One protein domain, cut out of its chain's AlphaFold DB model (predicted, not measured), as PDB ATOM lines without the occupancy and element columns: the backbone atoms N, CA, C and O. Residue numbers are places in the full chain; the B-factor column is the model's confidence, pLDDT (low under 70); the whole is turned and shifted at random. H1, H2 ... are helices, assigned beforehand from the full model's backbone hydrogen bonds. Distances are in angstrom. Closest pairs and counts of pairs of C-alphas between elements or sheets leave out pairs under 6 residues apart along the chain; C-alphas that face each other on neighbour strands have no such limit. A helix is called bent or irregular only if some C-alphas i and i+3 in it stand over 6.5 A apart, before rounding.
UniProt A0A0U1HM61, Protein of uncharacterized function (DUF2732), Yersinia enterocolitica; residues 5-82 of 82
ATOM      1  N   LYS A   5      59.850  37.890  24.134       81.75
ATOM      2  CA  LYS A   5      60.305  37.901  25.536       81.75
ATOM      3  C   LYS A   5      59.150  37.945  26.542       81.75
ATOM      4  O   LYS A   5      59.160  37.173  27.493       81.75
ATOM      5  N   GLU A   6      58.138  38.779  26.301       82.50
ATOM      6  CA  GLU A   6      56.952  38.879  27.169       82.50
ATOM      7  C   GLU A   6      56.137  37.578  27.150       82.50
ATOM      8  O   GLU A   6      55.622  37.148  28.178       82.50
ATOM      9  N   GLN A   7      56.050  36.915  25.992       78.31
ATOM     10  CA  GLN A   7      55.362  35.624  25.868       78.31
ATOM     11  C   GLN A   7      56.066  34.516  26.667       78.31
ATOM     12  O   GLN A   7      55.402  33.724  27.331       78.31
ATOM     13  N   ALA A   8      57.401  34.476  26.652       81.94
ATOM     14  CA  ALA A   8      58.167  33.500  27.427       81.94
ATOM     15  C   ALA A   8      58.029  33.715  28.947       81.94
ATOM     16  O   ALA A   8      57.971  32.748  29.706       81.94
ATOM     17  N   GLU A   9      57.951  34.971  29.390       85.62
ATOM     18  CA  GLU A   9      57.789  35.318  30.803       85.62
ATOM     19  C   GLU A   9      56.382  34.985  31.327       85.62
ATOM     20  O   GLU A   9      56.255  34.415  32.412       85.62
ATOM     21  N   LEU A  10      55.344  35.219  30.514       81.06
ATOM     22  CA  LEU A  10      53.969  34.779  30.784       81.06
ATOM     23  C   LEU A  10      53.877  33.256  30.944       81.06
ATOM     24  O   LEU A  10      53.367  32.779  31.954       81.06
ATOM     25  N   ILE A  11      54.451  32.488  30.012       82.69
ATOM     26  CA  ILE A  11      54.462  31.017  30.088       82.69
ATOM     27  C   ILE A  11      55.208  30.537  31.341       82.69
ATOM     28  O   ILE A  11      54.796  29.572  31.987       82.69
ATOM     29  N   ARG A  12      56.310  31.203  31.711       85.12
ATOM     30  CA  ARG A  12      57.069  30.877  32.925       85.12
ATOM     31  C   ARG A  12      56.261  31.151  34.194       85.12
ATOM     32  O   ARG A  12      56.379  30.384  35.146       85.12
ATOM     33  N   TYR A  13      55.465  32.218  34.212       83.31
ATOM     34  CA  TYR A  13      54.583  32.537  35.330       83.31
ATOM     35  C   TYR A  13      53.404  31.561  35.425       83.31
ATOM     36  O   TYR A  13      53.165  31.022  36.499       83.31
ATOM     37  N   GLU A  14      52.732  31.251  34.313       78.81
ATOM     38  CA  GLU A  14      51.627  30.279  34.265       78.81
ATOM     39  C   GLU A  14      52.062  28.871  34.698       78.81
ATOM     40  O   GLU A  14      51.297  28.150  35.333       78.81
ATOM     41  N   ARG A  15      53.313  28.491  34.409       81.25
ATOM     42  CA  ARG A  15      53.920  27.223  34.854       81.25
ATOM     43  C   ARG A  15      54.669  27.334  36.184       81.25
ATOM     44  O   ARG A  15      55.345  26.387  36.584       81.25
ATOM     45  N   SER A  16      54.603  28.484  36.853       85.12
ATOM     46  CA  SER A  16      55.240  28.672  38.153       85.12
ATOM     47  C   SER A  16      54.477  27.883  39.219       85.12
ATOM     48  O   SER A  16      53.244  27.957  39.251       85.12
ATOM     49  N   PRO A  17      55.175  27.222  40.160       80.50
ATOM     50  CA  PRO A  17      54.535  26.579  41.306       80.50
ATOM     51  C   PRO A  17      53.583  27.516  42.065       80.50
ATOM     52  O   PRO A  17      52.547  27.088  42.548       80.50
ATOM     53  N   VAL A  18      53.889  28.818  42.115       82.56
ATOM     54  CA  VAL A  18      53.050  29.825  42.790       82.56
ATOM     55  C   VAL A  18      51.694  30.009  42.095       82.56
ATOM     56  O   VAL A  18      50.665  30.082  42.766       82.56
ATOM     57  N   ALA A  19      51.676  30.068  40.761       80.12
ATOM     58  CA  ALA A  19      50.442  30.230  39.992       80.12
ATOM     59  C   ALA A  19      49.594  28.950  40.030       80.12
ATOM     60  O   ALA A  19      48.381  29.026  40.214       80.12
ATOM     61  N   MET A  20      50.237  27.780  39.948       80.06
ATOM     62  CA  MET A  20      49.567  26.484  40.082       80.06
ATOM     63  C   MET A  20      48.936  26.308  41.470       80.06
ATOM     64  O   MET A  20      47.755  25.987  41.556       80.06
ATOM     65  N   ASN A  21      49.663  26.634  42.544       85.62
ATOM     66  CA  ASN A  21      49.126  26.607  43.909       85.62
ATOM     67  C   ASN A  21      47.928  27.558  44.072       85.62
ATOM     68  O   ASN A  21      46.965  27.237  44.762       85.62
ATOM     69  N   SER A  22      47.966  28.725  43.420       88.12
ATOM     70  CA  SER A  22      46.858  29.689  43.459       88.12
ATOM     71  C   SER A  22      45.611  29.156  42.745       88.12
ATOM     72  O   SER A  22      44.500  29.322  43.239       88.12
ATOM     73  N   LEU A  23      45.784  28.468  41.610       91.00
ATOM     74  CA  LEU A  23      44.687  27.796  40.912       91.00
ATOM     75  C   LEU A  23      44.105  26.646  41.746       91.00
ATOM     76  O   LEU A  23      42.888  26.514  41.830       91.00
ATOM     77  N   GLU A  24      44.949  25.837  42.386       93.00
ATOM     78  CA  GLU A  24      44.498  24.752  43.266       93.00
ATOM     79  C   GLU A  24      43.668  25.271  44.446       93.00
ATOM     80  O   GLU A  24      42.645  24.673  44.782       93.00
ATOM     81  N   LEU A  25      44.058  26.401  45.044       94.00
ATOM     82  CA  LEU A  25      43.272  27.054  46.093       94.00
ATOM     83  C   LEU A  25      41.890  27.478  45.579       94.00
ATOM     84  O   LEU A  25      40.889  27.099  46.182       94.00
ATOM     85  N   LEU A  26      41.825  28.165  44.434       95.00
ATOM     86  CA  LEU A  26      40.555  28.592  43.833       95.00
ATOM     87  C   LEU A  26      39.652  27.404  43.464       95.00
ATOM     88  O   LEU A  26      38.444  27.446  43.686       95.00
ATOM     89  N   LEU A  27      40.227  26.318  42.938       95.50
ATOM     90  CA  LEU A  27      39.481  25.091  42.644       95.50
ATOM     91  C   LEU A  27      38.955  24.427  43.920       95.50
ATOM     92  O   LEU A  27      37.838  23.911  43.930       95.50
ATOM     93  N   ASN A  28      39.737  24.432  45.000       95.88
ATOM     94  CA  ASN A  28      39.302  23.891  46.283       95.88
ATOM     95  C   ASN A  28      38.171  24.720  46.896       95.88
ATOM     96  O   ASN A  28      37.196  24.137  47.367       95.88
ATOM     97  N   GLU A  29      38.263  26.048  46.844       96.25
ATOM     98  CA  GLU A  29      37.193  26.952  47.276       96.25
ATOM     99  C   GLU A  29      35.912  26.707  46.475       96.25
ATOM    100  O   GLU A  29      34.872  26.421  47.067       96.25
ATOM    101  N   ALA A  30      36.002  26.665  45.142       95.25
ATOM    102  CA  ALA A  30      34.858  26.381  44.277       95.25
ATOM    103  C   ALA A  30      34.217  25.012  44.574       95.25
ATOM    104  O   ALA A  30      32.995  24.892  44.638       95.25
ATOM    105  N   ARG A  31      35.024  23.968  44.821       94.94
ATOM    106  CA  ARG A  31      34.521  22.636  45.210       94.94
ATOM    107  C   ARG A  31      33.831  22.644  46.571       94.94
ATOM    108  O   ARG A  31      32.890  21.880  46.779       94.94
ATOM    109  N   ILE A  32      34.330  23.434  47.521       96.38
ATOM    110  CA  ILE A  32      33.709  23.583  48.840       96.38
ATOM    111  C   ILE A  32      32.370  24.304  48.703       96.38
ATOM    112  O   ILE A  32      31.388  23.850  49.289       96.38
ATOM    113  N   ASP A  33      32.318  25.385  47.932       96.31
ATOM    114  CA  ASP A  33      31.096  26.160  47.734       96.31
ATOM    115  C   ASP A  33      30.029  25.360  46.990       96.31
ATOM    116  O   ASP A  33      28.879  25.340  47.430       96.31
ATOM    117  N   GLU A  34      30.412  24.586  45.973       93.44
ATOM    118  CA  GLU A  34      29.496  23.662  45.301       93.44
ATOM    119  C   GLU A  34      28.907  22.647  46.290       93.44
ATOM    120  O   GLU A  34      27.693  22.490  46.386       93.44
ATOM    121  N   ARG A  35      29.744  22.010  47.122       93.19
ATOM    122  CA  ARG A  35      29.263  21.062  48.145       93.19
ATOM    123  C   ARG A  35      28.318  21.709  49.150       93.19
ATOM    124  O   ARG A  35      27.344  21.075  49.550       93.19
ATOM    125  N   LYS A  36      28.598  22.942  49.578       95.62
ATOM    126  CA  LYS A  36      27.714  23.687  50.487       95.62
ATOM    127  C   LYS A  36      26.370  23.976  49.829       95.62
ATOM    128  O   LYS A  36      25.341  23.769  50.464       95.62
ATOM    129  N   ASN A  37      26.379  24.419  48.573       93.25
ATOM    130  CA  ASN A  37      25.165  24.707  47.818       93.25
ATOM    131  C   ASN A  37      24.307  23.444  47.632       93.25
ATOM    132  O   ASN A  37      23.109  23.459  47.908       93.25
ATOM    133  N   GLN A  38      24.936  22.324  47.272       90.06
ATOM    134  CA  GLN A  38      24.274  21.024  47.154       90.06
ATOM    135  C   GLN A  38      23.687  20.550  48.491       90.06
ATOM    136  O   GLN A  38      22.534  20.126  48.549       90.06
ATOM    137  N   ALA A  39      24.437  20.675  49.592       91.62
ATOM    138  CA  ALA A  39      23.942  20.322  50.922       91.62
ATOM    139  C   ALA A  39      22.736  21.182  51.341       91.62
ATOM    140  O   ALA A  39      21.766  20.654  51.883       91.62
ATOM    141  N   ALA A  40      22.769  22.487  51.056       92.56
ATOM    142  CA  ALA A  40      21.654  23.391  51.327       92.56
ATOM    143  C   ALA A  40      20.404  23.020  50.513       92.56
ATOM    144  O   ALA A  40      19.306  22.966  51.066       92.56
ATOM    145  N   LEU A  41      20.569  22.697  49.225       89.56
ATOM    146  CA  LEU A  41      19.475  22.261  48.357       89.56
ATOM    147  C   LEU A  41      18.825  20.963  48.859       89.56
ATOM    148  O   LEU A  41      17.599  20.869  48.920       89.56
ATOM    149  N   VAL A  42      19.634  19.971  49.241       90.19
ATOM    150  CA  VAL A  42      19.127  18.707  49.793       90.19
ATOM    151  C   VAL A  42      18.414  18.942  51.124       90.19
ATOM    152  O   VAL A  42      17.327  18.408  51.320       90.19
ATOM    153  N   SER A  43      18.971  19.775  52.008       93.00
ATOM    154  CA  SER A  43      18.325  20.129  53.279       93.00
ATOM    155  C   SER A  43      16.948  20.753  53.060       93.00
ATOM    156  O   SER A  43      15.981  20.322  53.678       93.00
ATOM    157  N   PHE A  44      16.844  21.718  52.142       91.56
ATOM    158  CA  PHE A  44      15.575  22.365  51.812       91.56
ATOM    159  C   PHE A  44      14.526  21.355  51.327       91.56
ATOM    160  O   PHE A  44      13.381  21.377  51.772       91.56
ATOM    161  N   ARG A  45      14.925  20.411  50.468       89.94
ATOM    162  CA  ARG A  45      14.026  19.347  50.002       89.94
ATOM    163  C   ARG A  45      13.566  18.436  51.130       89.94
ATOM    164  O   ARG A  45      12.398  18.070  51.161       89.94
ATOM    165  N   LEU A  46      14.456  18.066  52.051       91.88
ATOM    166  CA  LEU A  46      14.081  17.252  53.211       91.88
ATOM    167  C   LEU A  46      13.033  17.962  54.080       91.88
ATOM    168  O   LEU A  46      12.073  17.317  54.504       91.88
ATOM    169  N   ASP A  47      13.161  19.276  54.271       94.81
ATOM    170  CA  ASP A  47      12.165  20.076  54.993       94.81
ATOM    171  C   ASP A  47      10.813  20.115  54.258       94.81
ATOM    172  O   ASP A  47       9.757  19.965  54.880       94.81
ATOM    173  N   GLU A  48      10.808  20.267  52.930       92.25
ATOM    174  CA  GLU A  48       9.574  20.199  52.132       92.25
ATOM    175  C   GLU A  48       8.886  18.834  52.250       92.25
ATOM    176  O   GLU A  48       7.667  18.771  52.418       92.25
ATOM    177  N   ILE A  49       9.652  17.741  52.215       93.44
ATOM    178  CA  ILE A  49       9.128  16.375  52.347       93.44
ATOM    179  C   ILE A  49       8.524  16.154  53.725       93.44
ATOM    180  O   ILE A  49       7.410  15.644  53.832       93.44
ATOM    181  N   ALA A  50       9.240  16.551  54.777       93.44
ATOM    182  CA  ALA A  50       8.751  16.430  56.142       93.44
ATOM    183  C   ALA A  50       7.417  17.173  56.304       93.44
ATOM    184  O   ALA A  50       6.451  16.610  56.824       93.44
ATOM    185  N   ASN A  51       7.325  18.391  55.766       94.31
ATOM    186  CA  ASN A  51       6.082  19.157  55.754       94.31
ATOM    187  C   ASN A  51       4.969  18.464  54.956       94.31
ATOM    188  O   ASN A  51       3.825  18.454  55.401       94.31
ATOM    189  N   GLN A  52       5.265  17.870  53.797       92.56
ATOM    190  CA  GLN A  52       4.266  17.132  53.017       92.56
ATOM    191  C   GLN A  52       3.747  15.895  53.753       92.56
ATOM    192  O   GLN A  52       2.539  15.672  53.761       92.56
ATOM    193  N   ILE A  53       4.635  15.123  54.386       94.50
ATOM    194  CA  ILE A  53       4.267  13.940  55.177       94.50
ATOM    195  C   ILE A  53       3.342  14.346  56.327       94.50
ATOM    196  O   ILE A  53       2.284  13.745  56.501       94.50
ATOM    197  N   LEU A  54       3.713  15.391  57.075       92.56
ATOM    198  CA  LEU A  54       2.943  15.871  58.223       92.56
ATOM    199  C   LEU A  54       1.594  16.474  57.810       92.56
ATOM    200  O   LEU A  54       0.572  16.129  58.392       92.56
ATOM    201  N   ASN A  55       1.568  17.338  56.790       94.19
ATOM    202  CA  ASN A  55       0.353  18.060  56.391       94.19
ATOM    203  C   ASN A  55      -0.665  17.190  55.645       94.19
ATOM    204  O   ASN A  55      -1.841  17.544  55.594       94.19
ATOM    205  N   ARG A  56      -0.225  16.093  55.017       93.25
ATOM    206  CA  ARG A  56      -1.105  15.164  54.290       93.25
ATOM    207  C   ARG A  56      -1.456  13.920  55.102       93.25
ATOM    208  O   ARG A  56      -2.143  13.060  54.564       93.25
ATOM    209  N   GLU A  57      -0.977  13.832  56.345       91.00
ATOM    210  CA  GLU A  57      -1.166  12.683  57.239       91.00
ATOM    211  C   GLU A  57      -0.828  11.348  56.551       91.00
ATOM    212  O   GLU A  57      -1.555  10.363  56.678       91.00
ATOM    213  N   LEU A  58       0.272  11.328  55.787       95.00
ATOM    214  CA  LEU A  58       0.657  10.145  55.020       95.00
ATOM    215  C   LEU A  58       0.896   8.957  55.956       95.00
ATOM    216  O   LEU A  58       1.569   9.068  56.984       95.00
ATOM    217  N   SER A  59       0.396   7.788  55.561       95.62
ATOM    218  CA  SER A  59       0.755   6.530  56.201       95.62
ATOM    219  C   SER A  59       2.251   6.243  56.034       95.62
ATOM    220  O   SER A  59       2.918   6.761  55.136       95.62
ATOM    221  N   GLY A  60       2.795   5.357  56.872       94.31
ATOM    222  CA  GLY A  60       4.204   4.965  56.767       94.31
ATOM    223  C   GLY A  60       4.583   4.402  55.389       94.31
ATOM    224  O   GLY A  60       5.716   4.585  54.954       94.31
ATOM    225  N   VAL A  61       3.635   3.767  54.688       97.31
ATOM    226  CA  VAL A  61       3.841   3.257  53.322       97.31
ATOM    227  C   VAL A  61       3.911   4.408  52.319       97.31
ATOM    228  O   VAL A  61       4.886   4.501  51.581       97.31
ATOM    229  N   GLU A  62       2.943   5.324  52.338       94.44
ATOM    230  CA  GLU A  62       2.910   6.481  51.428       94.44
ATOM    231  C   GLU A  62       4.124   7.399  51.624       94.44
ATOM    232  O   GLU A  62       4.705   7.895  50.659       94.44
ATOM    233  N   ALA A  63       4.552   7.591  52.875       95.56
ATOM    234  CA  ALA A  63       5.766   8.330  53.187       95.56
ATOM    235  C   ALA A  63       7.017   7.643  52.610       95.56
ATOM    236  O   ALA A  63       7.876   8.317  52.043       95.56
ATOM    237  N   ALA A  64       7.121   6.314  52.712       96.00
ATOM    238  CA  ALA A  64       8.242   5.561  52.150       96.00
ATOM    239  C   ALA A  64       8.270   5.609  50.611       96.00
ATOM    240  O   ALA A  64       9.340   5.762  50.022       96.00
ATOM    241  N   GLU A  65       7.111   5.528  49.956       95.94
ATOM    242  CA  GLU A  65       7.000   5.671  48.500       95.94
ATOM    243  C   GLU A  65       7.418   7.069  48.033       95.94
ATOM    244  O   GLU A  65       8.223   7.191  47.106       95.94
ATOM    245  N   LEU A  66       6.946   8.119  48.715       93.81
ATOM    246  CA  LEU A  66       7.341   9.500  48.441       93.81
ATOM    247  C   LEU A  66       8.857   9.695  48.595       93.81
ATOM    248  O   LEU A  66       9.498  10.302  47.738       93.81
ATOM    249  N   LEU A  67       9.445   9.150  49.665       94.12
ATOM    250  CA  LEU A  67      10.890   9.211  49.898       94.12
ATOM    251  C   LEU A  67      11.682   8.519  48.780       94.12
ATOM    252  O   LEU A  67      12.679   9.077  48.323       94.12
ATOM    253  N   ASN A  68      11.232   7.354  48.302       94.56
ATOM    254  CA  ASN A  68      11.887   6.645  47.198       94.56
ATOM    255  C   ASN A  68      11.844   7.450  45.892       94.56
ATOM    256  O   ASN A  68      12.881   7.623  45.254       94.56
ATOM    257  N   GLN A  69      10.685   8.007  45.532       92.56
ATOM    258  CA  GLN A  69      10.540   8.835  44.327       92.56
ATOM    259  C   GLN A  69      11.473  10.051  44.350       92.56
ATOM    260  O   GLN A  69      12.070  10.422  43.338       92.56
ATOM    261  N   ILE A  70      11.628  10.677  45.516       89.75
ATOM    262  CA  ILE A  70      12.475  11.862  45.647       89.75
ATOM    263  C   ILE A  70      13.954  11.488  45.683       89.75
ATOM    264  O   ILE A  70      14.768  12.202  45.095       89.75
ATOM    265  N   ALA A  71      14.313  10.368  46.312       90.75
ATOM    266  CA  ALA A  71      15.671   9.841  46.256       90.75
ATOM    267  C   ALA A  71      16.095   9.560  44.805       90.75
ATOM    268  O   ALA A  71      17.167  10.000  44.394       90.75
ATOM    269  N   GLU A  72      15.232   8.920  44.010       91.50
ATOM    270  CA  GLU A  72      15.457   8.720  42.573       91.50
ATOM    271  C   GLU A  72      15.640  10.054  41.844       91.50
ATOM    272  O   GLU A  72      16.611  10.224  41.110       91.50
ATOM    273  N   HIS A  73      14.774  11.037  42.107       87.94
ATOM    274  CA  HIS A  73      14.871  12.351  41.475       87.94
ATOM    275  C   HIS A  73      16.175  13.095  41.815       87.94
ATOM    276  O   HIS A  73      16.798  13.683  40.931       87.94
ATOM    277  N   ILE A  74      16.615  13.053  43.079       86.88
ATOM    278  CA  ILE A  74      17.891  13.642  43.519       86.88
ATOM    279  C   ILE A  74      19.063  12.955  42.812       86.88
ATOM    280  O   ILE A  74      19.969  13.633  42.327       86.88
ATOM    281  N   ILE A  75      19.036  11.624  42.716       87.31
ATOM    282  CA  ILE A  75      20.071  10.852  42.027       87.31
ATOM    283  C   ILE A  75      20.119  11.231  40.543       87.31
ATOM    284  O   ILE A  75      21.199  11.538  40.041       87.31
ATOM    285  N   THR A  76      18.982  11.282  39.844       87.94
ATOM    286  CA  THR A  76      18.936  11.693  38.432       87.94
ATOM    287  C   THR A  76      19.519  13.089  38.235       87.94
ATOM    288  O   THR A  76      20.390  13.273  37.390       87.94
ATOM    289  N   GLN A  77      19.127  14.058  39.063       82.12
ATOM    290  CA  GLN A  77      19.655  15.420  38.960       82.12
ATOM    291  C   GLN A  77      21.151  15.514  39.256       82.12
ATOM    292  O   GLN A  77      21.823  16.359  38.673       82.12
ATOM    293  N   SER A  78      21.684  14.641  40.114       79.31
ATOM    294  CA  SER A  78      23.127  14.578  40.355       79.31
ATOM    295  C   SER A  78      23.916  14.105  39.128       79.31
ATOM    296  O   SER A  78      25.054  14.528  38.944       79.31
ATOM    297  N   TYR A  79      23.315  13.276  38.265       79.56
ATOM    298  CA  TYR A  79      23.934  12.852  37.007       79.56
ATOM    299  C   TYR A  79      23.830  13.915  35.909       79.56
ATOM    300  O   TYR A  79      24.775  14.067  35.144       79.56
ATOM    301  N   ASP A  80      22.730  14.672  35.858       72.81
ATOM    302  CA  ASP A  80      22.525  15.734  34.859       72.81
ATOM    303  C   ASP A  80      23.366  17.002  35.127       72.81
ATOM    304  O   ASP A  80      23.499  17.861  34.257       72.81
ATOM    305  N   GLN A  81      23.930  17.149  36.332       59.28
ATOM    306  CA  GLN A  81      24.792  18.275  36.722       59.28
ATOM    307  C   GLN A  81      26.277  18.107  36.319       59.28
ATOM    308  O   GLN A  81      27.101  18.955  36.674       59.28
ATOM    309  N   HIS A  82      26.627  17.049  35.577       50.56
ATOM    310  CA  HIS A  82      27.983  16.745  35.096       50.56
ATOM    311  C   HIS A  82      28.074  16.735  33.568       50.56
ATOM    312  O   HIS A  82      29.120  17.205  33.062       50.56
TER     313      HIS A  82
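What this domain is: This is residues 5 to 82 of the 82 residues of the protein "Protein of uncharacterized function (DUF2732)" of Yersinia enterocolitica (UniProt A0A0U1HM61). One long helix, H2, makes most of the length of a thin rod; at its last end the chain turns and H3 folds back along it as the second arm of a narrow V, while the short helix H1 sits at the other end, at an angle to H2. Residues 5 to 13 of H1 stick out at that end, and no helix clearly touches another. The printed part has 78 residues with three named helices, in the order H1, H2, H3, and no named strand; the class is all helix. The whole is extended, with a radius of gyration of the C-alphas of 22.3 A, and the C-alphas span 73 by 18 by 15 A.

How they stand to each other: H1, residues 5 to 14, and H2, residues 17 to 55, are close but not clearly touching; their closest C-alphas are those of Tyr 13 and Ala 19, 6.6 A apart. They run the same way at a steep tilt of 44 degrees. H2 and H3, residues 60 to 80, are also close but not clearly touching, with 2 pairs of C-alphas within 8 A. Their closest C-alphas are those of Ile 53 and Ala 63, 6.1 A apart. H2 and H3 run opposite ways at a shallow tilt of 25 degrees, and their centres are 19.4 A apart. H1 and H3 are apart. In H1, H2 and H3 every O i to N i+4 pair is within hydrogen-bond range.

Where its parts are: H1 begins at C-alpha 5, at (60.305, 37.901, 25.536), and measures 14.5 A from first to last C-alpha. H2, with 39 residues the longest helix, measures 56.9 A, from C-alpha 17 at (54.535, 26.579, 41.306) to C-alpha 55 at (0.353, 18.060, 56.391). H3 measures 30.5 A and ends at C-alpha 80, at (22.525, 15.734, 34.859). No helix is bent or irregular.

The domain as a whole: The C-alphas of Lys 5 and Ser 59, 74.0 A apart, are the two farthest apart, and the outline is a rod. Residues 5 to 13 of H1 stand free, as do residues 15 to 22, of which 17 to 22 belong to H2, and residues 24 to 37 of H2. The body without these stretches has 47 residues and spans 60 by 17 by 10 A. The links from H1 to H2, 2 residues, and from H2 to H3, 4 residues, are tight. The printed part has no cut and ends at His 82, the chain's last residue. The mean pLDDT of the printed part is 88.9, and residues 81 to 82 are under 70.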